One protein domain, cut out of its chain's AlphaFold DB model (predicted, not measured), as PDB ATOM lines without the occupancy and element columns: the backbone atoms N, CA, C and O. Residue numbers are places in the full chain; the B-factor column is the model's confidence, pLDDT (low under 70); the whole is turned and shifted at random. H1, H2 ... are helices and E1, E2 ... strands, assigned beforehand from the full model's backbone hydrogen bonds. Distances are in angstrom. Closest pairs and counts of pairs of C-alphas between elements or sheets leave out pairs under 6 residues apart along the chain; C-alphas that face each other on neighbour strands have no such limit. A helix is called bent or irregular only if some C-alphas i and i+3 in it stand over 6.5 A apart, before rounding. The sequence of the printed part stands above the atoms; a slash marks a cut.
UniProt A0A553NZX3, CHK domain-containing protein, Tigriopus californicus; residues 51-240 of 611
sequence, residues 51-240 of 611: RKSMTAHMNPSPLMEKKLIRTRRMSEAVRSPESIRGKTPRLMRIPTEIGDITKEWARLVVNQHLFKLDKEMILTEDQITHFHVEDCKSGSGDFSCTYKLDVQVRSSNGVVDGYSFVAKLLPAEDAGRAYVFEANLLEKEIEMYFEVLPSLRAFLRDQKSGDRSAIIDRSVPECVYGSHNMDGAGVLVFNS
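Overview. This is residues 51 to 240 of the 611 residues of the protein "CHK domain-containing protein" of Tigriopus californicus (UniProt A0A553NZX3). One twisted sheet of five strands curls round the helix H3, and H5a, the first arm of the bent helix H5, covers E5 and E4 on the opposite face. H5 goes on nearly straight beyond the sheet as H5b, which with H6 makes a small head, while H1 and H2 lie off the sheet. The printed part has 190 residues, with six named helices and five named strands in the order H1 H2 H3 E1 E2 E3 H4 H5 H6 E4 E5, and its class is mixed, helices and strands. The sheet's order is E1 E2 E3 E5 E4, all antiparallel. The whole is compact, with a radius of gyration of the C-alphas of 18.5 A and spans of 54 by 43 by 31 A.

Arrangement. E1, residues 128 to 135, E2, residues 145 to 154, and E3, residues 160 to 169, form a meander, each strand the antiparallel neighbour of the one before. N 132 and O 150 of the hairpin E1 and E2 are 2.9 A apart; N 149 and O 165 of the hairpin E2 and E3, 2.8 A. E5, residues 234 to 239, is the antiparallel neighbour of E3, with N 168 and O 236 at 2.8 A, and forms a hairpin with the edge strand E4, residues 223 to 228, with N 237 and O 225 at 2.8 A. H3, residues 103 to 116, and H5a, residues 185 to 194, are on opposite faces, giving three layers, helices on both faces of a sheet. The closest C-alphas of H3 and E4 are those of His 113 and Val 224, 5.5 A apart. H5a lies over E5 and E4 at a height over the sheet of 8.5 A, with Ile 190 and Gly 226 the closest C-alphas to E4, at 6.3 A. H5, residues 185 to 205, was assigned as one helix by its hydrogen bonds but is bent, with C-alphas 194 and 197 6.9 A apart; H5b is residues 197 to 205, and the arms stand at a shallow tilt of 28 degrees. H5b touches H6, residues 213 to 218, with the C-alphas of Arg 205 and Ser 213 closest at 4.9 A. H1, residues 64 to 78, only just touches H4, residues 174 to 182, with 3 pairs of C-alphas within 8 A, the closest those of Leu 68 and Asp 174 at 6.5 A. H2, residues 81 to 84, is close to H1 but not clearly touching, with the C-alphas of Ala 77 and Ser 83 closest at 7.1 A. Every O i to N i+4 pair is within hydrogen-bond range in H4, H5a and H5b, against 10 of 11 in H1, 9 of 10 in H3 and 1 of 2 in H6; H2 is too short for one.

Along the chain. H1 starts at C-alpha 64 (27.799, 34.202, 56.392) and is 21.6 A long; H3 is 20.0 A. E1, E2 and E3 measure 20.0, 29.0 and 28.1 A, and E5, 17.5 A, ends at C-alpha 239 (2.375, 20.892, 42.110).

Size, cuts and confidence. The two C-alphas farthest apart, those of Pro 81 and Ser 209, are 59.9 A apart. The printed part has no cut, and the links H2 to H3, of 18 residues, and H3 to E1, of 11, are long. Mean pLDDT of the printed part is 83.4; residues 51 to 61, 77 to 92 and 137 to 142 are under 70.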
ATOM      1  N   ARG A  51       8.750  39.689  71.547       41.62
ATOM      2  CA  ARG A  51       9.968  39.107  71.012       41.62
ATOM      3  C   ARG A  51       9.852  39.245  69.510       41.62
ATOM      4  O   ARG A  51       8.857  38.848  68.904       41.62
ATOM      5  N   LYS A  52      10.871  39.853  68.908       39.56
ATOM      6  CA  LYS A  52      11.019  39.804  67.454       39.56
ATOM      7  C   LYS A  52      11.176  38.329  67.055       39.56
ATOM      8  O   LYS A  52      11.625  37.548  67.890       39.56
ATOM      9  N   SER A  53      10.841  37.984  65.805       43.97
ATOM     10  CA  SER A  53      11.028  36.632  65.230       43.97
ATOM     11  C   SER A  53      12.318  35.973  65.728       43.97
ATOM     12  O   SER A  53      13.326  36.667  65.871       43.97
ATOM     13  N   MET A  54      12.293  34.648  65.914       47.66
ATOM     14  CA  MET A  54      13.411  33.792  66.358       47.66
ATOM     15  C   MET A  54      14.774  34.183  65.747       47.66
ATOM     16  O   MET A  54      15.824  34.090  66.375       47.66
ATOM     17  N   THR A  55      14.747  34.683  64.514       44.25
ATOM     18  CA  THR A  55      15.907  35.072  63.709       44.25
ATOM     19  C   THR A  55      16.436  36.487  64.011       44.25
ATOM     20  O   THR A  55      17.630  36.758  63.910       44.25
ATOM     21  N   ALA A  56      15.574  37.415  64.432       40.12
ATOM     22  CA  ALA A  56      15.800  38.865  64.448       40.12
ATOM     23  C   ALA A  56      16.690  39.389  65.598       40.12
ATOM     24  O   ALA A  56      16.832  40.605  65.772       40.12
ATOM     25  N   HIS A  57      17.283  38.482  66.376       46.28
ATOM     26  CA  HIS A  57      18.288  38.770  67.400       46.28
ATOM     27  C   HIS A  57      19.684  38.217  67.055       46.28
ATOM     28  O   HIS A  57      20.640  38.513  67.772       46.28
ATOM     29  N   MET A  58      19.829  37.469  65.955       54.19
ATOM     30  CA  MET A  58      21.100  36.872  65.542       54.19
ATOM     31  C   MET A  58      21.815  37.729  64.489       54.19
ATOM     32  O   MET A  58      21.312  37.948  63.388       54.19
ATOM     33  N   ASN A  59      23.027  38.183  64.817       57.31
ATOM     34  CA  ASN A  59      23.969  38.678  63.813       57.31
ATOM     35  C   ASN A  59      24.586  37.463  63.095       57.31
ATOM     36  O   ASN A  59      25.011  36.550  63.799       57.31
ATOM     37  N   PRO A  60      24.686  37.429  61.755       64.56
ATOM     38  CA  PRO A  60      25.364  36.344  61.040       64.56
ATOM     39  C   PRO A  60      26.882  36.332  61.303       64.56
ATOM     40  O   PRO A  60      27.472  37.352  61.667       64.56
ATOM     41  N   SER A  61      27.536  35.190  61.071       65.19
ATOM     42  CA  SER A  61      29.005  35.094  61.095       65.19
ATOM     43  C   SER A  61      29.669  35.980  60.024       65.19
ATOM     44  O   SER A  61      29.108  36.149  58.938       65.19
ATOM     45  N   PRO A  62      30.888  36.506  60.249       70.50
ATOM     46  CA  PRO A  62      31.688  37.193  59.229       70.50
ATOM     47  C   PRO A  62      31.914  36.444  57.905       70.50
ATOM     48  O   PRO A  62      32.289  37.087  56.916       70.50
ATOM     49  N   LEU A  63      31.742  35.116  57.830       70.38
ATOM     50  CA  LEU A  63      31.647  34.419  56.540       70.38
ATOM     51  C   LEU A  63      30.215  34.399  55.988       70.38
ATOM     52  O   LEU A  63      30.034  34.637  54.791       70.38
ATOM     53  N   MET A  64      29.198  34.172  56.823       76.56
ATOM     54  CA  MET A  64      27.799  34.202  56.392       76.56
ATOM     55  C   MET A  64      27.373  35.580  55.879       76.56
ATOM     56  O   MET A  64      26.762  35.667  54.822       76.56
ATOM     57  N   GLU A  65      27.794  36.667  56.523       78.62
ATOM     58  CA  GLU A  65      27.567  38.038  56.053       78.62
ATOM     59  C   GLU A  65      28.103  38.248  54.623       78.62
ATOM     60  O   GLU A  65      27.447  38.871  53.789       78.62
ATOM     61  N   LYS A  66      29.250  37.645  54.270       81.94
ATOM     62  CA  LYS A  66      29.794  37.696  52.899       81.94
ATOM     63  C   LYS A  66      28.952  36.884  51.907       81.94
ATOM     64  O   LYS A  66      28.763  37.349  50.781       81.94
ATOM     65  N   LYS A  67      28.443  35.709  52.310       81.38
ATOM     66  CA  LYS A  67      27.516  34.876  51.509       81.38
ATOM     67  C   LYS A  67      26.212  35.654  51.243       81.38
ATOM     68  O   LYS A  67      25.832  35.850  50.089       81.38
ATOM     69  N   LEU A  68      25.621  36.234  52.289       80.44
ATOM     70  CA  LEU A  68      24.423  37.077  52.241       80.44
ATOM     71  C   LEU A  68      24.594  38.325  51.355       80.44
ATOM     72  O   LEU A  68      23.796  38.545  50.444       80.44
ATOM     73  N   ILE A  69      25.665  39.110  51.546       82.38
ATOM     74  CA  ILE A  69      25.976  40.289  50.712       82.38
ATOM     75  C   ILE A  69      26.133  39.896  49.237       82.38
ATOM     76  O   ILE A  69      25.683  40.625  48.350       82.38
ATOM     77  N   ARG A  70      26.761  38.750  48.954       80.88
ATOM     78  CA  ARG A  70      26.889  38.219  47.591       80.88
ATOM     79  C   ARG A  70      25.522  37.843  47.012       80.88
ATOM     80  O   ARG A  70      25.237  38.237  45.884       80.88
ATOM     81  N   THR A  71      24.666  37.174  47.777       80.50
ATOM     82  CA  THR A  71      23.304  36.803  47.359       80.50
ATOM     83  C   THR A  71      22.404  38.020  47.120       80.50
ATOM     84  O   THR A  71      21.796  38.109  46.053       80.50
ATOM     85  N   ARG A  72      22.421  39.033  47.998       79.44
ATOM     86  CA  ARG A  72      21.733  40.322  47.773       79.44
ATOM     87  C   ARG A  72      22.173  40.992  46.472       79.44
ATOM     88  O   ARG A  72      21.340  41.274  45.616       79.44
ATOM     89  N   ARG A  73      23.487  41.144  46.260       79.75
ATOM     90  CA  ARG A  73      24.048  41.694  45.008       79.75
ATOM     91  C   ARG A  73      23.656  40.874  43.774       79.75
ATOM     92  O   ARG A  73      23.581  41.422  42.674       79.75
ATOM     93  N   MET A  74      23.404  39.571  43.926       74.44
ATOM     94  CA  MET A  74      22.892  38.729  42.846       74.44
ATOM     95  C   MET A  74      21.398  38.954  42.553       74.44
ATOM     96  O   MET A  74      21.052  38.918  41.372       74.44
ATOM     97  N   SER A  75      20.544  39.239  43.543       73.81
ATOM     98  CA  SER A  75      19.152  39.692  43.317       73.81
ATOM     99  C   SER A  75      19.128  41.088  42.670       73.81
ATOM    100  O   SER A  75      18.619  41.267  41.558       73.81
ATOM    101  N   GLU A  76      19.804  42.066  43.285       75.00
ATOM    102  CA  GLU A  76      19.884  43.462  42.821       75.00
ATOM    103  C   GLU A  76      20.329  43.578  41.352       75.00
ATOM    104  O   GLU A  76      19.741  44.322  40.565       75.00
ATOM    105  N   ALA A  77      21.343  42.802  40.948       68.12
ATOM    106  CA  ALA A  77      21.855  42.820  39.582       68.12
ATOM    107  C   ALA A  77      20.827  42.348  38.534       68.12
ATOM    108  O   ALA A  77      20.811  42.891  37.426       68.12
ATOM    109  N   VAL A  78      19.950  41.388  38.865       63.38
ATOM    110  CA  VAL A  78      18.869  40.927  37.963       63.38
ATOM    111  C   VAL A  78      17.849  42.044  37.744       63.38
ATOM    112  O   VAL A  78      17.422  42.273  36.612       63.38
ATOM    113  N   ARG A  79      17.534  42.787  38.809       66.38
ATOM    114  CA  ARG A  79      16.568  43.900  38.842       66.38
ATOM    115  C   ARG A  79      17.099  45.199  38.222       66.38
ATOM    116  O   ARG A  79      16.352  46.163  38.073       66.38
ATOM    117  N   SER A  80      18.379  45.246  37.850       64.44
ATOM    118  CA  SER A  80      19.003  46.441  37.276       64.44
ATOM    119  C   SER A  80      18.376  46.847  35.923       64.44
ATOM    120  O   SER A  80      18.087  45.983  35.087       64.44
ATOM    121  N   PRO A  81      18.230  48.155  35.621       59.06
ATOM    122  CA  PRO A  81      17.696  48.619  34.335       59.06
ATOM    123  C   PRO A  81      18.488  48.165  33.097       59.06
ATOM    124  O   PRO A  81      17.976  48.252  31.982       59.06
ATOM    125  N   GLU A  82      19.727  47.700  33.268       57.78
ATOM    126  CA  GLU A  82      20.596  47.217  32.189       57.78
ATOM    127  C   GLU A  82      20.387  45.718  31.906       57.78
ATOM    128  O   GLU A  82      20.312  45.329  30.737       57.78
ATOM    129  N   SER A  83      20.168  44.913  32.957       56.50
ATOM    130  CA  SER A  83      19.662  43.530  32.880       56.50
ATOM    131  C   SER A  83      18.255  43.478  32.268       56.50
ATOM    132  O   SER A  83      17.966  42.670  31.380       56.50
ATOM    133  N   ILE A  84      17.378  44.406  32.672       58.28
ATOM    134  CA  ILE A  84      16.024  44.527  32.113       58.28
ATOM    135  C   ILE A  84      16.082  44.831  30.605       58.28
ATOM    136  O   ILE A  84      15.321  44.244  29.842       58.28
ATOM    137  N   ARG A  85      17.035  45.663  30.156       55.53
ATOM    138  CA  ARG A  85      17.266  46.000  28.734       55.53
ATOM    139  C   ARG A  85      18.074  44.952  27.946       55.53
ATOM    140  O   ARG A  85      18.453  45.236  26.812       55.53
ATOM    141  N   GLY A  86      18.362  43.779  28.517       54.69
ATOM    142  CA  GLY A  86      18.972  42.649  27.802       54.69
ATOM    143  C   GLY A  86      20.403  42.878  27.297       54.69
ATOM    144  O   GLY A  86      20.839  42.194  26.375       54.69
ATOM    145  N   LYS A  87      21.146  43.842  27.866       44.69
ATOM    146  CA  LYS A  87      22.538  44.128  27.458       44.69
ATOM    147  C   LYS A  87      23.567  43.146  28.022       44.69
ATOM    148  O   LYS A  87      24.703  43.114  27.554       44.69
ATOM    149  N   THR A  88      23.177  42.358  29.015       46.34
ATOM    150  CA  THR A  88      23.961  41.274  29.607       46.34
ATOM    151  C   THR A  88      23.160  39.973  29.526       46.34
ATOM    152  O   THR A  88      21.931  40.016  29.623       46.34
ATOM    153  N   PRO A  89      23.810  38.804  29.365       46.47
ATOM    154  CA  PRO A  89      23.112  37.528  29.456       46.47
ATOM    155  C   PRO A  89      22.489  37.372  30.846       46.47
ATOM    156  O   PRO A  89      23.205  37.374  31.853       46.47
ATOM    157  N   ARG A  90      21.163  37.214  30.910       55.72
ATOM    158  CA  ARG A  90      20.475  36.832  32.146       55.72
ATOM    159  C   ARG A  90      20.823  35.383  32.470       55.72
ATOM    160  O   ARG A  90      20.193  34.444  31.996       55.72
ATOM    161  N   LEU A  91      21.859  35.199  33.281       56.91
ATOM    162  CA  LEU A  91      22.090  33.930  33.956       56.91
ATOM    163  C   LEU A  91      20.900  33.702  34.896       56.91
ATOM    164  O   LEU A  91      20.825  34.386  35.917       56.91
ATOM    165  N   MET A  92      19.975  32.800  34.549       64.69
ATOM    166  CA  MET A  92      18.842  32.457  35.419       64.69
ATOM    167  C   MET A  92      19.359  32.064  36.807       64.69
ATOM    168  O   MET A  92      20.276  31.251  36.931       64.69
ATOM    169  N   ARG A  93      18.790  32.683  37.844       79.00
ATOM    170  CA  ARG A  93      19.204  32.510  39.242       79.00
ATOM    171  C   ARG A  93      18.119  31.791  40.026       79.00
ATOM    172  O   ARG A  93      16.957  31.775  39.627       79.00
ATOM    173  N   ILE A  94      18.526  31.211  41.146       89.81
ATOM    174  CA  ILE A  94      17.618  30.695  42.166       89.81
ATOM    175  C   ILE A  94      16.916  31.907  42.800       89.81
ATOM    176  O   ILE A  94      17.628  32.802  43.264       89.81
ATOM    177  N   PRO A  95      15.571  31.975  42.811       91.19
ATOM    178  CA  PRO A  95      14.848  33.037  43.498       91.19
ATOM    179  C   PRO A  95      15.204  33.098  44.982       91.19
ATOM    180  O   PRO A  95      15.338  32.066  45.640       91.19
ATOM    181  N   THR A  96      15.346  34.310  45.512       88.44
ATOM    182  CA  THR A  96      15.638  34.552  46.933       88.44
ATOM    183  C   THR A  96      14.510  35.271  47.663       88.44
ATOM    184  O   THR A  96      14.398  35.153  48.880       88.44
ATOM    185  N   GLU A  97      13.651  35.963  46.923       87.00
ATOM    186  CA  GLU A  97      12.502  36.736  47.398       87.00
ATOM    187  C   GLU A  97      11.473  36.871  46.255       87.00
ATOM    188  O   GLU A  97      11.805  36.656  45.087       87.00
ATOM    189  N   ILE A  98      10.224  37.243  46.566       89.00
ATOM    190  CA  ILE A  98       9.095  37.230  45.610       89.00
ATOM    191  C   ILE A  98       9.372  37.941  44.273       89.00
ATOM    192  O   ILE A  98       8.962  37.455  43.223       89.00
ATOM    193  N   GLY A  99      10.107  39.059  44.280       87.50
ATOM    194  CA  GLY A  99      10.428  39.818  43.063       87.50
ATOM    195  C   GLY A  99      11.389  39.112  42.095       87.50
ATOM    196  O   GLY A  99      11.548  39.566  40.964       87.50
ATOM    197  N   ASP A 100      12.011  38.003  42.511       88.75
ATOM    198  CA  ASP A 100      12.849  37.156  41.653       88.75
ATOM    199  C   ASP A 100      12.021  36.089  40.912       88.75
ATOM    200  O   ASP A 100      12.479  35.511  39.921       88.75
ATOM    201  N   ILE A 101      10.786  35.841  41.370       92.44
ATOM    202  CA  ILE A 101       9.833  34.893  40.784       92.44
ATOM    203  C   ILE A 101       9.219  35.539  39.535       92.44
ATOM    204  O   ILE A 101       8.103  36.053  39.519       92.44
ATOM    205  N   THR A 102      10.015  35.571  38.470       92.44
ATOM    206  CA  THR A 102       9.680  36.207  37.191       92.44
ATOM    207  C   THR A 102       8.971  35.254  36.229       92.44
ATOM    208  O   THR A 102       9.068  34.032  36.345       92.44
ATOM    209  N   LYS A 103       8.325  35.821  35.203       92.19
ATOM    210  CA  LYS A 103       7.745  35.082  34.069       92.19
ATOM    211  C   LYS A 103       8.787  34.203  33.347       92.19
ATOM    212  O   LYS A 103       8.492  33.066  32.984       92.19
ATOM    213  N   GLU A 104      10.020  34.702  33.222       90.38
ATOM    214  CA  GLU A 104      11.182  33.981  32.686       90.38
ATOM    215  C   GLU A 104      11.523  32.732  33.521       90.38
ATOM    216  O   GLU A 104      11.705  31.648  32.964       90.38
ATOM    217  N   TRP A 105      11.542  32.851  34.856       93.06
ATOM    218  CA  TRP A 105      11.790  31.723  35.765       93.06
ATOM    219  C   TRP A 105      10.611  30.741  35.832       93.06
ATOM    220  O   TRP A 105      10.809  29.527  35.786       93.06
ATOM    221  N   ALA A 106       9.374  31.241  35.851       94.56
ATOM    222  CA  ALA A 106       8.175  30.405  35.804       94.56
ATOM    223  C   ALA A 106       8.128  29.539  34.533       94.56
ATOM    224  O   ALA A 106       7.714  28.383  34.592       94.56
ATOM    225  N   ARG A 107       8.640  30.041  33.398       94.19
ATOM    226  CA  ARG A 107       8.816  29.258  32.163       94.19
ATOM    227  C   ARG A 107       9.758  28.061  32.343       94.19
ATOM    228  O   ARG A 107       9.519  27.015  31.744       94.19
ATOM    229  N   LEU A 108      10.801  28.182  33.171       93.38
ATOM    230  CA  LEU A 108      11.687  27.061  33.509       93.38
ATOM    231  C   LEU A 108      10.944  26.012  34.346       93.38
ATOM    232  O   LEU A 108      10.998  24.835  34.001       93.38
ATOM    233  N   VAL A 109      10.221  26.427  35.392       95.56
ATOM    234  CA  VAL A 109       9.413  25.528  36.242       95.56
ATOM    235  C   VAL A 109       8.362  24.780  35.416       95.56
ATOM    236  O   VAL A 109       8.284  23.553  35.477       95.56
ATOM    237  N   VAL A 110       7.616  25.505  34.576       96.06
ATOM    238  CA  VAL A 110       6.642  24.938  33.633       96.06
ATOM    239  C   VAL A 110       7.307  23.917  32.712       96.06
ATOM    240  O   VAL A 110       6.809  22.803  32.598       96.06
ATOM    241  N   ASN A 111       8.453  24.235  32.102       95.06
ATOM    242  CA  ASN A 111       9.139  23.299  31.207       95.06
ATOM    243  C   ASN A 111       9.671  22.047  31.921       95.06
ATOM    244  O   ASN A 111       9.646  20.973  31.326       95.06
ATOM    245  N   GLN A 112      10.093  22.144  33.188       94.12
ATOM    246  CA  GLN A 112      10.454  20.966  33.990       94.12
ATOM    247  C   GLN A 112       9.243  20.055  34.231       94.12
ATOM    248  O   GLN A 112       9.357  18.839  34.089       94.12
ATOM    249  N   HIS A 113       8.070  20.618  34.532       95.00
ATOM    250  CA  HIS A 113       6.845  19.832  34.696       95.00
ATOM    251  C   HIS A 113       6.327  19.259  33.360       95.00
ATOM    252  O   HIS A 113       6.017  18.073  33.292       95.00
ATOM    253  N   LEU A 114       6.324  20.040  32.272       93.88
ATOM    254  CA  LEU A 114       5.966  19.565  30.924       93.88
ATOM    255  C   LEU A 114       6.864  18.401  30.475       93.88
ATOM    256  O   LEU A 114       6.354  17.408  29.962       93.88
ATOM    257  N   PHE A 115       8.172  18.476  30.743       93.69
ATOM    258  CA  PHE A 115       9.118  17.391  30.470       93.69
ATOM    259  C   PHE A 115       8.798  16.112  31.267       93.69
ATOM    260  O   PHE A 115       8.867  15.019  30.711       93.69
ATOM    261  N   LYS A 116       8.379  16.222  32.538       90.00
ATOM    262  CA  LYS A 116       7.909  15.063  33.331       90.00
ATOM    263  C   LYS A 116       6.612  14.445  32.797       90.00
ATOM    264  O   LYS A 116       6.384  13.259  33.017       90.00
ATOM    265  N   LEU A 117       5.779  15.229  32.109       91.19
ATOM    266  CA  LEU A 117       4.519  14.792  31.498       91.19
ATOM    267  C   LEU A 117       4.651  14.317  30.036       91.19
ATOM    268  O   LEU A 117       3.626  14.038  29.417       91.19
ATOM    269  N   ASP A 118       5.865  14.265  29.472       93.31
ATOM    270  CA  ASP A 118       6.116  14.015  28.037       93.31
ATOM    271  C   ASP A 118       5.329  14.978  27.109       93.31
ATOM    272  O   ASP A 118       4.833  14.619  26.041       93.31
ATOM    273  N   LYS A 119       5.178  16.239  27.549       91.62
ATOM    274  CA  LYS A 119       4.522  17.327  26.806       91.62
ATOM    275  C   LYS A 119       5.538  18.238  26.107       91.62
ATOM    276  O   LYS A 119       6.660  18.437  26.569       91.62
ATOM    277  N   GLU A 120       5.100  18.874  25.019       91.00
ATOM    278  CA  GLU A 120       5.867  19.909  24.313       91.00
ATOM    279  C   GLU A 120       6.205  21.094  25.242       91.00
ATOM    280  O   GLU A 120       5.316  21.709  25.830       91.00
ATOM    281  N   MET A 121       7.495  21.427  25.353       92.94
ATOM    282  CA  MET A 121       7.989  22.571  26.129       92.94
ATOM    283  C   MET A 121       7.701  23.915  25.448       92.94
ATOM    284  O   MET A 121       7.764  24.039  24.226       92.94
ATOM    285  N   ILE A 122       7.503  24.967  26.246       92.44
ATOM    286  CA  ILE A 122       7.311  26.333  25.752       92.44
ATOM    287  C   ILE A 122       8.630  27.090  25.542       92.44
ATOM    288  O   ILE A 122       9.512  27.169  26.408       92.44
ATOM    289  N   LEU A 123       8.753  27.678  24.354       88.62
ATOM    290  CA  LEU A 123       9.980  28.265  23.826       88.62
ATOM    291  C   LEU A 123      10.140  29.736  24.230       88.62
ATOM    292  O   LEU A 123      11.247  30.148  24.576       88.62
ATOM    293  N   THR A 124       9.051  30.511  24.237       89.19
ATOM    294  CA  THR A 124       9.062  31.954  24.547       89.19
ATOM    295  C   THR A 124       8.203  32.298  25.765       89.19
ATOM    296  O   THR A 124       7.336  31.528  26.179       89.19
ATOM    297  N   GLU A 125       8.427  33.475  26.354       88.12
ATOM    298  CA  GLU A 125       7.569  33.988  27.429       88.12
ATOM    299  C   GLU A 125       6.164  34.367  26.939       88.12
ATOM    300  O   GLU A 125       5.220  34.309  27.723       88.12
ATOM    301  N   ASP A 126       5.978  34.713  25.664       90.62
ATOM    302  CA  ASP A 126       4.664  35.081  25.109       90.62
ATOM    303  C   ASP A 126       3.660  33.916  25.120       90.62
ATOM    304  O   ASP A 126       2.449  34.132  25.101       90.62
ATOM    305  N   GLN A 127       4.155  32.678  25.221       94.12
ATOM    306  CA  GLN A 127       3.324  31.495  25.437       94.12
ATOM    307  C   GLN A 127       2.705  31.448  26.841       94.12
ATOM    308  O   GLN A 127       1.662  30.825  27.009       94.12
ATOM    309  N   ILE A 128       3.276  32.121  27.845       95.69
ATOM    310  CA  ILE A 128       2.623  32.280  29.152       95.69
ATOM    311  C   ILE A 128       1.627  33.444  29.044       95.69
ATOM    312  O   ILE A 128       2.016  34.618  29.010       95.69
ATOM    313  N   THR A 129       0.337  33.111  28.966       95.88
ATOM    314  CA  THR A 129      -0.770  34.061  28.759       95.88
ATOM    315  C   THR A 129      -1.315  34.647  30.058       95.88
ATOM    316  O   THR A 129      -1.882  35.735  30.039       95.88
ATOM    317  N   HIS A 130      -1.124  33.954  31.180       96.69
ATOM    318  CA  HIS A 130      -1.397  34.459  32.524       96.69
ATOM    319  C   HIS A 130      -0.262  34.041  33.454       96.69
ATOM    320  O   HIS A 130       0.248  32.926  33.344       96.69
ATOM    321  N   PHE A 131       0.119  34.934  34.360       96.94
ATOM    322  CA  PHE A 131       1.117  34.684  35.387       96.94
ATOM    323  C   PHE A 131       0.763  35.509  36.622       96.94
ATOM    324  O   PHE A 131       0.716  36.740  36.545       96.94
ATOM    325  N   HIS A 132       0.517  34.833  37.738       96.38
ATOM    326  CA  HIS A 132       0.304  35.444  39.041       96.38
ATOM    327  C   HIS A 132       1.191  34.764  40.086       96.38
ATOM    328  O   HIS A 132       1.430  33.558  40.015       96.38
ATOM    329  N   VAL A 133       1.677  35.554  41.044       95.44
ATOM    330  CA  VAL A 133       2.434  35.080  42.204       95.44
ATOM    331  C   VAL A 133       1.778  35.669  43.444       95.44
ATOM    332  O   VAL A 133       1.723  36.891  43.590       95.44
ATOM    333  N   GLU A 134       1.289  34.800  44.317       92.88
ATOM    334  CA  GLU A 134       0.699  35.154  45.604       92.88
ATOM    335  C   GLU A 134       1.655  34.749  46.732       92.88
ATOM    336  O   GLU A 134       2.286  33.694  46.685       92.88
ATOM    337  N   ASP A 135       1.772  35.597  47.748       88.94
ATOM    338  CA  ASP A 135       2.543  35.333  48.962       88.94
ATOM    339  C   ASP A 135       1.627  34.660  49.989       88.94
ATOM    340  O   ASP A 135       0.636  35.259  50.414       88.94
ATOM    341  N   CYS A 136       1.925  33.415  50.371       82.25
ATOM    342  CA  CYS A 136       1.069  32.581  51.218       82.25
ATOM    343  C   CYS A 136       1.178  32.971  52.707       82.25
ATOM    344  O   CYS A 136       1.433  32.138  53.577       82.25
ATOM    345  N   LYS A 137       0.966  34.259  53.011       64.19
ATOM    346  CA  LYS A 137       1.148  34.898  54.332       64.19
ATOM    347  C   LYS A 137       0.255  34.356  55.452       64.19
ATOM    348  O   LYS A 137       0.411  34.770  56.597       64.19
ATOM    349  N   SER A 138      -0.648  33.429  55.143       46.47
ATOM    350  CA  SER A 138      -1.360  32.591  56.112       46.47
ATOM    351  C   SER A 138      -0.431  31.666  56.914       46.47
ATOM    352  O   SER A 138      -0.831  31.199  57.978       46.47
ATOM    353  N   GLY A 139       0.808  31.442  56.461       42.62
ATOM    354  CA  GLY A 139       1.849  30.786  57.252       42.62
ATOM    355  C   GLY A 139       3.241  31.342  56.966       42.62
ATOM    356  O   GLY A 139       3.901  30.902  56.027       42.62
ATOM    357  N   SER A 140       3.731  32.255  57.812       41.12
ATOM    358  CA  SER A 140       5.170  32.529  57.878       41.12
ATOM    359  C   SER A 140       5.842  31.409  58.668       41.12
ATOM    360  O   SER A 140       5.981  31.509  59.883       41.12
ATOM    361  N   GLY A 141       6.233  30.331  57.991       49.28
ATOM    362  CA  GLY A 141       7.123  29.357  58.610       49.28
ATOM    363  C   GLY A 141       8.466  30.028  58.885       49.28
ATOM    364  O   GLY A 141       9.086  30.529  57.948       49.28
ATOM    365  N   ASP A 142       8.942  30.016  60.133       59.25
ATOM    366  CA  ASP A 142      10.210  30.659  60.531       59.25
ATOM    367  C   ASP A 142      11.429  30.175  59.727       59.25
ATOM    368  O   ASP A 142      12.484  30.814  59.723       59.25
ATOM    369  N   PHE A 143      11.273  29.057  59.009       73.62
ATOM    370  CA  PHE A 143      12.303  28.432  58.194       73.62
ATOM    371  C   PHE A 143      12.094  28.534  56.669       73.62
ATOM    372  O   PHE A 143      12.942  28.045  55.924       73.62
ATOM    373  N   SER A 144      11.014  29.157  56.171       84.19
ATOM    374  CA  SER A 144      10.799  29.333  54.720       84.19
ATOM    375  C   SER A 144       9.709  30.341  54.340       84.19
ATOM    376  O   SER A 144       8.628  30.338  54.926       84.19
ATOM    377  N   CYS A 145       9.927  31.091  53.256       87.19
ATOM    378  CA  CYS A 145       8.859  31.825  52.565       87.19
ATOM    379  C   CYS A 145       8.167  30.922  51.530       87.19
ATOM    380  O   CYS A 145       8.840  30.180  50.815       87.19
ATOM    381  N   THR A 146       6.842  31.026  51.406       90.75
ATOM    382  CA  THR A 146       6.033  30.174  50.517       90.75
ATOM    383  C   THR A 146       5.168  31.024  49.591       90.75
ATOM    384  O   THR A 146       4.459  31.916  50.055       90.75
ATOM    385  N   TYR A 147       5.199  30.730  48.291       93.50
ATOM    386  CA  TYR A 147       4.452  31.457  47.261       93.50
ATOM    387  C   TYR A 147       3.624  30.511  46.392       93.50
ATOM    388  O   TYR A 147       4.127  29.470  45.960       93.50
ATOM    389  N   LYS A 148       2.388  30.894  46.067       94.88
ATOM    390  CA  LYS A 148       1.578  30.233  45.036       94.88
ATOM    391  C   LYS A 148       1.901  30.857  43.681       94.88
ATOM    392  O   LYS A 148       1.960  32.079  43.564       94.88
ATOM    393  N   LEU A 149       2.109  30.033  42.659       96.75
ATOM    394  CA  LEU A 149       2.290  30.458  41.271       96.75
ATOM    395  C   LEU A 149       1.150  29.900  40.426       96.75
ATOM    396  O   LEU A 149       1.112  28.693  40.189       96.75
ATOM    397  N   ASP A 150       0.290  30.772  39.907       97.00
ATOM    398  CA  ASP A 150      -0.759  30.395  38.959       97.00
ATOM    399  C   ASP A 150      -0.369  30.849  37.545       97.00
ATOM    400  O   ASP A 150      -0.125  32.032  37.277       97.00
ATOM    401  N   VAL A 151      -0.267  29.888  36.625       97.31
ATOM    402  CA  VAL A 151       0.322  30.069  35.291       97.31
ATOM    403  C   VAL A 151      -0.601  29.481  34.226       97.31
ATOM    404  O   VAL A 151      -0.984  28.318  34.307       97.31
ATOM    405  N   GLN A 152      -0.930  30.252  33.186       96.94
ATOM    406  CA  GLN A 152      -1.618  29.727  31.996       96.94
ATOM    407  C   GLN A 152      -0.685  29.747  30.793       96.94
ATOM    408  O   GLN A 152       0.019  30.732  30.557       96.94
ATOM    409  N   VAL A 153      -0.696  28.656  30.034       95.56
ATOM    410  CA  VAL A 153       0.331  28.312  29.053       95.56
ATOM    411  C   VAL A 153      -0.314  27.915  27.730       95.56
ATOM    412  O   VAL A 153      -1.010  26.907  27.647       95.56
ATOM    413  N   ARG A 154      -0.044  28.683  26.672       93.81
ATOM    414  CA  ARG A 154      -0.461  28.394  25.300       93.81
ATOM    415  C   ARG A 154       0.571  27.518  24.583       93.81
ATOM    416  O   ARG A 154       1.683  27.956  24.281       93.81
ATOM    417  N   SER A 155       0.169  26.293  24.272       85.00
ATOM    418  CA  SER A 155       0.933  25.345  23.446       85.00
ATOM    419  C   SER A 155       0.965  25.753  21.961       85.00
ATOM    420  O   SER A 155       0.237  26.655  21.538       85.00
ATOM    421  N   SER A 156       1.797  25.084  21.152       82.31
ATOM    422  CA  SER A 156       1.968  25.370  19.714       82.31
ATOM    423  C   SER A 156       0.662  25.310  18.906       82.31
ATOM    424  O   SER A 156       0.460  26.104  17.989       82.31
ATOM    425  N   ASN A 157      -0.253  24.410  19.281       84.00
ATOM    426  CA  ASN A 157      -1.555  24.224  18.635       84.00
ATOM    427  C   ASN A 157      -2.629  25.242  19.085       84.00
ATOM    428  O   ASN A 157      -3.752  25.219  18.583       84.00
ATOM    429  N   GLY A 158      -2.296  26.140  20.019       83.56
ATOM    430  CA  GLY A 158      -3.174  27.201  20.508       83.56
ATOM    431  C   GLY A 158      -3.997  26.864  21.756       83.56
ATOM    432  O   GLY A 158      -4.554  27.800  22.342       83.56
ATOM    433  N   VAL A 159      -4.042  25.600  22.202       89.56
ATOM    434  CA  VAL A 159      -4.665  25.189  23.477       89.56
ATOM    435  C   VAL A 159      -3.946  25.851  24.652       89.56
ATOM    436  O   VAL A 159      -2.717  25.956  24.648       89.56
ATOM    437  N   VAL A 160      -4.723  26.291  25.646       92.50
ATOM    438  CA  VAL A 160      -4.232  26.911  26.882       92.50
ATOM    439  C   VAL A 160      -4.433  25.942  28.045       92.50
ATOM    440  O   VAL A 160      -5.568  25.701  28.449       92.50
ATOM    441  N   ASP A 161      -3.333  25.416  28.578       93.62
ATOM    442  CA  ASP A 161      -3.310  24.645  29.823       93.62
ATOM    443  C   ASP A 161      -3.128  25.592  31.025       93.62
ATOM    444  O   ASP A 161      -2.455  26.622  30.920       93.62
ATOM    445  N   GLY A 162      -3.695  25.235  32.181       94.50
ATOM    446  CA  GLY A 162      -3.475  25.921  33.458       94.50
ATOM    447  C   GLY A 162      -2.640  25.068  34.414       94.50
ATOM    448  O   GLY A 162      -2.870  23.866  34.522       94.50
ATOM    449  N   TYR A 163      -1.698  25.696  35.115       95.81
ATOM    450  CA  TYR A 163      -0.817  25.069  36.099       95.81
ATOM    451  C   TYR A 163      -0.784  25.905  37.379       95.81
ATOM    452  O   TYR A 163      -0.706  27.133  37.311       95.81
ATOM    453  N   SER A 164      -0.811  25.237  38.531       96.50
ATOM    454  CA  SER A 164      -0.686  25.869  39.845       96.50
ATOM    455  C   SER A 164       0.415  25.186  40.643       96.50
ATOM    456  O   SER A 164       0.383  23.967  40.846       96.50
ATOM    457  N   PHE A 165       1.394  25.967  41.092       97.31
ATOM    458  CA  PHE A 165       2.553  25.484  41.834       97.31
ATOM    459  C   PHE A 165       2.676  26.174  43.195       97.31
ATOM    460  O   PHE A 165       2.228  27.304  43.374       97.31
ATOM    461  N   VAL A 166       3.354  25.519  44.135       95.69
ATOM    462  CA  VAL A 166       3.766  26.096  45.420       95.69
ATOM    463  C   VAL A 166       5.290  26.118  45.467       95.69
ATOM    464  O   VAL A 166       5.919  25.063  45.399       95.69
ATOM    465  N   ALA A 167       5.886  27.306  45.562       95.38
ATOM    466  CA  ALA A 167       7.328  27.513  45.663       95.38
ATOM    467  C   ALA A 167       7.727  27.863  47.106       95.38
ATOM    468  O   ALA A 167       7.298  28.887  47.637       95.38
ATOM    469  N   LYS A 168       8.567  27.026  47.718       93.88
ATOM    470  CA  LYS A 168       9.139  27.189  49.061       93.88
ATOM    471  C   LYS A 168      10.593  27.646  48.931       93.88
ATOM    472  O   LYS A 168      11.398  26.955  48.309       93.88
ATOM    473  N   LEU A 169      10.925  28.810  49.479       92.00
ATOM    474  CA  LEU A 169      12.255  29.428  49.452       92.00
ATOM    475  C   LEU A 169      12.818  29.526  50.877       92.00
ATOM    476  O   LEU A 169      12.059  29.580  51.845       92.00
ATOM    477  N   LEU A 170      14.142  29.656  51.008       89.19
ATOM    478  CA  LEU A 170      14.753  30.166  52.247       89.19
ATOM    479  C   LEU A 170      14.147  31.539  52.627       89.19
ATOM    480  O   LEU A 170      13.806  32.295  51.711       89.19
ATOM    481  N   PRO A 171      14.043  31.892  53.929       86.00
ATOM    482  CA  PRO A 171      13.443  33.151  54.374       86.00
ATOM    483  C   PRO A 171      14.012  34.372  53.652       86.00
ATOM    484  O   PRO A 171      15.217  34.437  53.393       86.00
ATOM    485  N   ALA A 172      13.155  35.345  53.333       80.88
ATOM    486  CA  ALA A 172      13.555  36.555  52.622       80.88
ATOM    487  C   ALA A 172      14.636  37.319  53.408       80.88
ATOM    488  O   ALA A 172      15.671  37.686  52.844       80.88
ATOM    489  N   GLU A 173      14.416  37.477  54.714       79.00
ATOM    490  CA  GLU A 173      15.267  38.162  55.678       79.00
ATOM    491  C   GLU A 173      16.586  37.418  55.945       79.00
ATOM    492  O   GLU A 173      16.602  36.273  56.391       79.00
ATOM    493  N   ASP A 174      17.711  38.118  55.768       78.06
ATOM    494  CA  ASP A 174      19.080  37.615  55.959       78.06
ATOM    495  C   ASP A 174      19.324  36.801  57.233       78.06
ATOM    496  O   ASP A 174      20.040  35.806  57.180       78.06
ATOM    497  N   ALA A 175      18.761  37.212  58.372       73.31
ATOM    498  CA  ALA A 175      18.979  36.514  59.636       73.31
ATOM    499  C   ALA A 175      18.293  35.135  59.653       73.31
ATOM    500  O   ALA A 175      18.886  34.158  60.106       73.31
ATOM    501  N   GLY A 176      17.086  35.029  59.085       76.44
ATOM    502  CA  GLY A 176      16.401  33.747  58.908       76.44
ATOM    503  C   GLY A 176      17.042  32.900  57.821       76.44
ATOM    504  O   GLY A 176      17.263  31.708  58.015       76.44
ATOM    505  N   ARG A 177      17.449  33.527  56.714       83.69
ATOM    506  CA  ARG A 177      18.226  32.878  55.653       83.69
ATOM    507  C   ARG A 177      19.502  32.239  56.199       83.69
ATOM    508  O   ARG A 177      19.743  31.071  55.922       83.69
ATOM    509  N   ALA A 178      20.279  32.980  56.992       77.00
ATOM    510  CA  ALA A 178      21.486  32.488  57.652       77.00
ATOM    511  C   ALA A 178      21.181  31.304  58.576       77.00
ATOM    512  O   ALA A 178      21.792  30.252  58.426       77.00
ATOM    513  N   TYR A 179      20.208  31.455  59.476       75.69
ATOM    514  CA  TYR A 179      19.821  30.429  60.445       75.69
ATOM    515  C   TYR A 179      19.434  29.098  59.773       75.69
ATOM    516  O   TYR A 179      19.966  28.042  60.114       75.69
ATOM    517  N   VAL A 180      18.556  29.145  58.766       78.50
ATOM    518  CA  VAL A 180      18.069  27.954  58.044       78.50
ATOM    519  C   VAL A 180      19.171  27.301  57.208       78.50
ATOM    520  O   VAL A 180      19.243  26.075  57.130       78.50
ATOM    521  N   PHE A 181      20.039  28.115  56.604       81.25
ATOM    522  CA  PHE A 181      21.144  27.654  55.767       81.25
ATOM    523  C   PHE A 181      22.297  27.058  56.595       81.25
ATOM    524  O   PHE A 181      22.823  26.010  56.231       81.25
ATOM    525  N   GLU A 182      22.644  27.629  57.759       76.56
ATOM    526  CA  GLU A 182      23.577  26.992  58.711       76.56
ATOM    527  C   GLU A 182      22.995  25.704  59.325       76.56
ATOM    528  O   GLU A 182      23.744  24.822  59.746       76.56
ATOM    529  N   ALA A 183      21.668  25.555  59.351       75.94
ATOM    530  CA  ALA A 183      20.987  24.315  59.722       75.94
ATOM    531  C   ALA A 183      20.832  23.306  58.557       75.94
ATOM    532  O   ALA A 183      20.450  22.162  58.803       75.94
ATOM    533  N   ASN A 184      21.158  23.685  57.310       82.38
ATOM    534  CA  ASN A 184      21.090  22.835  56.106       82.38
ATOM    535  C   ASN A 184      19.687  22.201  55.889       82.38
ATOM    536  O   ASN A 184      19.561  21.072  55.408       82.38
ATOM    537  N   LEU A 185      18.616  22.890  56.303       85.25
ATOM    538  CA  LEU A 185      17.260  22.323  56.334       85.25
ATOM    539  C   LEU A 185      16.660  22.150  54.932       85.25
ATOM    540  O   LEU A 185      16.106  21.095  54.622       85.25
ATOM    541  N   LEU A 186      16.783  23.164  54.071       88.88
ATOM    542  CA  LEU A 186      16.196  23.123  52.729       88.88
ATOM    543  C   LEU A 186      17.010  22.226  51.789       88.88
ATOM    544  O   LEU A 186      16.444  21.504  50.977       88.88
ATOM    545  N   GLU A 187      18.332  22.203  51.940       88.62
ATOM    546  CA  GLU A 187      19.238  21.288  51.243       88.62
ATOM    547  C   GLU A 187      18.898  19.823  51.550       88.62
ATOM    548  O   GLU A 187      18.878  18.981  50.652       88.62
ATOM    549  N   LYS A 188      18.575  19.530  52.814       90.50
ATOM    550  CA  LYS A 188      18.119  18.211  53.267       90.50
ATOM    551  C   LYS A 188      16.737  17.860  52.705       90.50
ATOM    552  O   LYS A 188      16.529  16.732  52.265       90.50
ATOM    553  N   GLU A 189      15.813  18.818  52.631       94.12
ATOM    554  CA  GLU A 189      14.519  18.621  51.962       94.12
ATOM    555  C   GLU A 189      14.679  18.380  50.442       94.12
ATOM    556  O   GLU A 189      13.994  17.529  49.871       94.12
ATOM    557  N   ILE A 190      15.630  19.055  49.784       93.75
ATOM    558  CA  ILE A 190      15.985  18.821  48.373       93.75
ATOM    559  C   ILE A 190      16.541  17.401  48.182       93.75
ATOM    560  O   ILE A 190      16.061  16.685  47.301       93.75
ATOM    561  N   GLU A 191      17.480  16.949  49.020       94.00
ATOM    562  CA  GLU A 191      17.993  15.568  48.983       94.00
ATOM    563  C   GLU A 191      16.862  14.542  49.194       94.00
ATOM    564  O   GLU A 191      16.808  13.517  48.505       94.00
ATOM    565  N   MET A 192      15.894  14.838  50.069       96.19
ATOM    566  CA  MET A 192      14.716  13.990  50.260       96.19
ATOM    567  C   MET A 192      13.873  13.852  48.987       96.19
ATOM    568  O   MET A 192      13.585  12.726  48.575       96.19
ATOM    569  N   TYR A 193      13.502  14.957  48.330       96.50
ATOM    570  CA  TYR A 193      12.646  14.909  47.136       96.50
ATOM    571  C   TYR A 193      13.359  14.435  45.860       96.50
ATOM    572  O   TYR A 193      12.707  13.819  45.011       96.50
ATOM    573  N   PHE A 194      14.665  14.684  45.714       95.31
ATOM    574  CA  PHE A 194      15.416  14.367  44.491       95.31
ATOM    575  C   PHE A 194      16.281  13.104  44.573       95.31
ATOM    576  O   PHE A 194      16.566  12.518  43.530       95.31
ATOM    577  N   GLU A 195      16.638  12.625  45.770       95.75
ATOM    578  CA  GLU A 195      17.487  11.436  45.927       95.75
ATOM    579  C   GLU A 195      16.846  10.332  46.780       95.75
ATOM    580  O   GLU A 195      16.701   9.202  46.297       95.75
ATOM    581  N   VAL A 196      16.417  10.622  48.014       96.69
ATOM    582  CA  VAL A 196      15.941   9.591  48.961       96.69
ATOM    583  C   VAL A 196      14.581   9.019  48.552       96.69
ATOM    584  O   VAL A 196      14.460   7.810  48.342       96.69
ATOM    585  N   LEU A 197      13.554   9.861  48.389       97.00
ATOM    586  CA  LEU A 197      12.201   9.420  48.029       97.00
ATOM    587  C   LEU A 197      12.148   8.771  46.629       97.00
ATOM    588  O   LEU A 197      11.488   7.737  46.497       97.00
ATOM    589  N   PRO A 198      12.866   9.260  45.593       96.38
ATOM    590  CA  PRO A 198      12.995   8.549  44.319       96.38
ATOM    591  C   PRO A 198      13.681   7.180  44.435       96.38
ATOM    592  O   PRO A 198      13.254   6.236  43.768       96.38
ATOM    593  N   SER A 199      14.690   7.037  45.301       96.94
ATOM    594  CA  SER A 199      15.370   5.751  45.528       96.94
ATOM    595  C   SER A 199      14.478   4.751  46.272       96.94
ATOM    596  O   SER A 199      14.421   3.578  45.898       96.94
ATOM    597  N   LEU A 200      13.713   5.221  47.263       97.12
ATOM    598  CA  LEU A 200      12.710   4.427  47.975       97.12
ATOM    599  C   LEU A 200      11.559   4.000  47.044       97.12
ATOM    600  O   LEU A 200      11.179   2.831  47.029       97.12
ATOM    601  N   ARG A 201      11.061   4.914  46.199       96.88
ATOM    602  CA  ARG A 201      10.086   4.631  45.128       96.88
ATOM    603  C   ARG A 201      10.599   3.559  44.162       96.88
ATOM    604  O   ARG A 201       9.848   2.646  43.828       96.88
ATOM    605  N   ALA A 202      11.855   3.650  43.721       96.62
ATOM    606  CA  ALA A 202      12.456   2.662  42.827       96.62
ATOM    607  C   ALA A 202      12.519   1.273  43.483       96.62
ATOM    608  O   ALA A 202      12.015   0.306  42.916       96.62
ATOM    609  N   PHE A 203      13.025   1.195  44.718       96.25
ATOM    610  CA  PHE A 203      13.019  -0.034  45.516       96.25
ATOM    611  C   PHE A 203      11.612  -0.638  45.671       96.25
ATOM    612  O   PHE A 203      11.464  -1.852  45.561       96.25
ATOM    613  N   LEU A 204      10.579   0.184  45.891       96.81
ATOM    614  CA  LEU A 204       9.189  -0.271  46.023       96.81
ATOM    615  C   LEU A 204       8.560  -0.737  44.703       96.81
ATOM    616  O   LEU A 204       7.721  -1.639  44.713       96.81
ATOM    617  N   ARG A 205       8.942  -0.142  43.572       95.88
ATOM    618  CA  ARG A 205       8.498  -0.570  42.238       95.88
ATOM    619  C   ARG A 205       9.092  -1.922  41.856       95.88
ATOM    620  O   ARG A 205       8.386  -2.782  41.338       95.88
ATOM    621  N   ASP A 206      10.368  -2.125  42.167       92.44
ATOM    622  CA  ASP A 206      11.140  -3.296  41.741       92.44
ATOM    623  C   ASP A 206      10.899  -4.536  42.650       92.44
ATOM    624  O   ASP A 206      11.625  -5.532  42.593       92.44
ATOM    625  N   GLN A 207       9.855  -4.497  43.492       88.62
ATOM    626  CA  GLN A 207       9.489  -5.556  44.436       88.62
ATOM    627  C   GLN A 207       8.925  -6.814  43.766       88.62
ATOM    628  O   GLN A 207       8.043  -6.780  42.908       88.62
ATOM    629  N   LYS A 208       9.351  -7.979  44.268       82.25
ATOM    630  CA  LYS A 208       8.917  -9.300  43.772       82.25
ATOM    631  C   LYS A 208       7.447  -9.629  44.061       82.25
ATOM    632  O   LYS A 208       6.906 -10.543  43.449       82.25
ATOM    633  N   SER A 209       6.799  -8.899  44.971       80.62
ATOM    634  CA  SER A 209       5.352  -8.962  45.227       80.62
ATOM    635  C   SER A 209       4.532  -8.037  44.302       80.62
ATOM    636  O   SER A 209       3.318  -7.894  44.482       80.62
ATOM    637  N   GLY A 210       5.176  -7.442  43.292       88.38
ATOM    638  CA  GLY A 210       4.615  -6.460  42.368       88.38
ATOM    639  C   GLY A 210       4.823  -5.025  42.853       88.38
ATOM    640  O   GLY A 210       5.128  -4.797  44.021       88.38
ATOM    641  N   ASP A 211       4.605  -4.064  41.959       93.31
ATOM    642  CA  ASP A 211       4.847  -2.636  42.189       93.31
ATOM    643  C   ASP A 211       4.133  -2.094  43.450       93.31
ATOM    644  O   ASP A 211       2.942  -2.346  43.669       93.31
ATOM    645  N   ARG A 212       4.872  -1.367  44.297       95.06
ATOM    646  CA  ARG A 212       4.385  -0.642  45.486       95.06
ATOM    647  C   ARG A 212       4.788   0.841  45.511       95.06
ATOM    648  O   ARG A 212       4.597   1.491  46.538       95.06
ATOM    649  N   SER A 213       5.295   1.396  44.406       95.31
ATOM    650  CA  SER A 213       5.625   2.829  44.241       95.31
ATOM    651  C   SER A 213       4.499   3.756  44.716       95.31
ATOM    652  O   SER A 213       4.743   4.697  45.474       95.31
ATOM    653  N   ALA A 214       3.256   3.367  44.409       95.38
ATOM    654  CA  ALA A 214       2.005   4.001  44.819       95.38
ATOM    655  C   ALA A 214       1.821   4.231  46.335       95.38
ATOM    656  O   ALA A 214       0.908   4.966  46.712       95.38
ATOM    657  N   ILE A 215       2.649   3.640  47.208       96.38
ATOM    658  CA  ILE A 215       2.761   4.086  48.604       96.38
ATOM    659  C   ILE A 215       3.289   5.526  48.610       96.38
ATOM    660  O   ILE A 215       2.562   6.433  49.004       96.38
ATOM    661  N   ILE A 216       4.505   5.750  48.100       96.81
ATOM    662  CA  ILE A 216       5.180   7.058  48.080       96.81
ATOM    663  C   ILE A 216       4.445   8.055  47.181       96.81
ATOM    664  O   ILE A 216       4.232   9.189  47.601       96.81
ATOM    665  N   ASP A 217       3.973   7.637  46.003       94.31
ATOM    666  CA  ASP A 217       3.293   8.535  45.049       94.31
ATOM    667  C   ASP A 217       1.948   9.078  45.545       94.31
ATOM    668  O   ASP A 217       1.420  10.038  44.994       94.31
ATOM    669  N   ARG A 218       1.386   8.468  46.593       94.31
ATOM    670  CA  ARG A 218       0.189   8.961  47.287       94.31
ATOM    671  C   ARG A 218       0.519   9.594  48.641       94.31
ATOM    672  O   ARG A 218      -0.404  10.051  49.305       94.31
ATOM    673  N   SER A 219       1.782   9.561  49.073       95.69
ATOM    674  CA  SER A 219       2.242  10.042  50.381       95.69
ATOM    675  C   SER A 219       2.804  11.454  50.359       95.69
ATOM    676  O   SER A 219       2.731  12.119  51.383       95.69
ATOM    677  N   VAL A 220       3.402  11.895  49.252       95.69
ATOM    678  CA  VAL A 220       4.148  13.163  49.173       95.69
ATOM    679  C   VAL A 220       3.684  13.989  47.969       95.69
ATOM    680  O   VAL A 220       3.258  13.398  46.974       95.69
ATOM    681  N   PRO A 221       3.755  15.332  48.017       94.38
ATOM    682  CA  PRO A 221       3.455  16.167  46.857       94.38
ATOM    683  C   PRO A 221       4.465  15.932  45.722       94.38
ATOM    684  O   PRO A 221       5.638  15.623  45.955       94.38
ATOM    685  N   GLU A 222       4.036  16.119  44.472       93.06
ATOM    686  CA  GLU A 222       4.949  16.061  43.327       93.06
ATOM    687  C   GLU A 222       5.843  17.307  43.313       93.06
ATOM    688  O   GLU A 222       5.415  18.393  42.922       93.06
ATOM    689  N   CYS A 223       7.106  17.150  43.711       95.94
ATOM    690  CA  CYS A 223       8.120  18.171  43.478       95.94
ATOM    691  C   CYS A 223       8.473  18.229  41.983       95.94
ATOM    692  O   CYS A 223       8.920  17.234  41.402       95.94
ATOM    693  N   VAL A 224       8.295  19.389  41.351       94.81
ATOM    694  CA  VAL A 224       8.586  19.616  39.926       94.81
ATOM    695  C   VAL A 224       9.983  20.190  39.697       94.81
ATOM    696  O   VAL A 224      10.637  19.794  38.734       94.81
ATOM    697  N   TYR A 225      10.472  21.048  40.598       95.38
ATOM    698  CA  TYR A 225      11.776  21.711  40.504       95.38
ATOM    699  C   TYR A 225      12.395  21.921  41.893       95.38
ATOM    700  O   TYR A 225      11.684  22.159  42.865       95.38
ATOM    701  N   GLY A 226      13.722  21.859  41.980       94.12
ATOM    702  CA  GLY A 226      14.484  22.133  43.194       94.12
ATOM    703  C   GLY A 226      15.897  22.588  42.846       94.12
ATOM    704  O   GLY A 226      16.474  22.125  41.861       94.12
ATOM    705  N   SER A 227      16.442  23.534  43.608       92.38
ATOM    706  CA  SER A 227      17.797  24.054  43.396       92.38
ATOM    707  C   SER A 227      18.305  24.793  44.631       92.38
ATOM    708  O   SER A 227      17.531  25.474  45.296       92.38
ATOM    709  N   HIS A 228      19.605  24.701  44.918       91.44
ATOM    710  CA  HIS A 228      20.276  25.450  45.984       91.44
ATOM    711  C   HIS A 228      21.714  25.816  45.578       91.44
ATOM    712  O   HIS A 228      22.232  25.310  44.578       91.44
ATOM    713  N   ASN A 229      22.368  26.711  46.324       85.88
ATOM    714  CA  ASN A 229      23.772  27.068  46.115       85.88
ATOM    715  C   ASN A 229      24.529  27.329  47.432       85.88
ATOM    716  O   ASN A 229      23.946  27.432  48.505       85.88
ATOM    717  N   MET A 230      25.855  27.475  47.340       81.38
ATOM    718  CA  MET A 230      26.740  27.736  48.489       81.38
ATOM    719  C   MET A 230      26.672  29.181  49.033       81.38
ATOM    720  O   MET A 230      27.353  29.493  50.010       81.38
ATOM    721  N   ASP A 231      25.880  30.060  48.410       79.25
ATOM    722  CA  ASP A 231      25.753  31.480  48.772       79.25
ATOM    723  C   ASP A 231      24.486  31.774  49.613       79.25
ATOM    724  O   ASP A 231      24.248  32.927  49.978       79.25
ATOM    725  N   GLY A 232      23.664  30.762  49.929       78.12
ATOM    726  CA  GLY A 232      22.433  30.918  50.719       78.12
ATOM    727  C   GLY A 232      21.166  31.209  49.900       78.12
ATOM    728  O   GLY A 232      20.226  31.825  50.409       78.12
ATOM    729  N   ALA A 233      21.120  30.790  48.632       86.19
ATOM    730  CA  ALA A 233      19.886  30.742  47.846       86.19
ATOM    731  C   ALA A 233      19.422  29.290  47.672       86.19
ATOM    732  O   ALA A 233      20.219  28.427  47.304       86.19
ATOM    733  N   GLY A 234      18.129  29.036  47.880       91.12
ATOM    734  CA  GLY A 234      17.527  27.712  47.744       91.12
ATOM    735  C   GLY A 234      16.018  27.786  47.521       91.12
ATOM    736  O   GLY A 234      15.354  28.670  48.070       91.12
ATOM    737  N   VAL A 235      15.498  26.869  46.703       94.75
ATOM    738  CA  VAL A 235      14.084  26.757  46.331       94.75
ATOM    739  C   VAL A 235      13.670  25.300  46.109       94.75
ATOM    740  O   VAL A 235      14.405  24.520  45.499       94.75
ATOM    741  N   LEU A 236      12.456  24.964  46.537       96.62
ATOM    742  CA  LEU A 236      11.686  23.790  46.123       96.62
ATOM    743  C   LEU A 236      10.364  24.245  45.505       96.62
ATOM    744  O   LEU A 236       9.785  25.237  45.940       96.62
ATOM    745  N   VAL A 237       9.876  23.528  44.496       97.38
ATOM    746  CA  VAL A 237       8.598  23.816  43.839       97.38
ATOM    747  C   VAL A 237       7.792  22.538  43.673       97.38
ATOM    748  O   VAL A 237       8.299  21.539  43.159       97.38
ATOM    749  N   PHE A 238       6.527  22.588  44.073       96.88
ATOM    750  CA  PHE A 238       5.587  21.473  44.064       96.88
ATOM    751  C   PHE A 238       4.373  21.781  43.194       96.88
ATOM    752  O   PHE A 238       3.973  22.940  43.089       96.88
ATOM    753  N   ASN A 239       3.737  20.757  42.627       95.50
ATOM    754  CA  ASN A 239       2.375  20.892  42.110       95.50
ATOM    755  C   ASN A 239       1.401  21.147  43.269       95.50
ATOM    756  O   ASN A 239       1.452  20.459  44.291       95.50
ATOM    757  N   SER A 240       0.509  22.129  43.113       94.69
ATOM    758  CA  SER A 240      -0.456  22.495  44.152       94.69
ATOM    759  C   SER A 240      -1.437  21.348  44.416       94.69
ATOM    760  O   SER A 240      -2.307  21.034  43.601       94.69
TER     761      SER A 240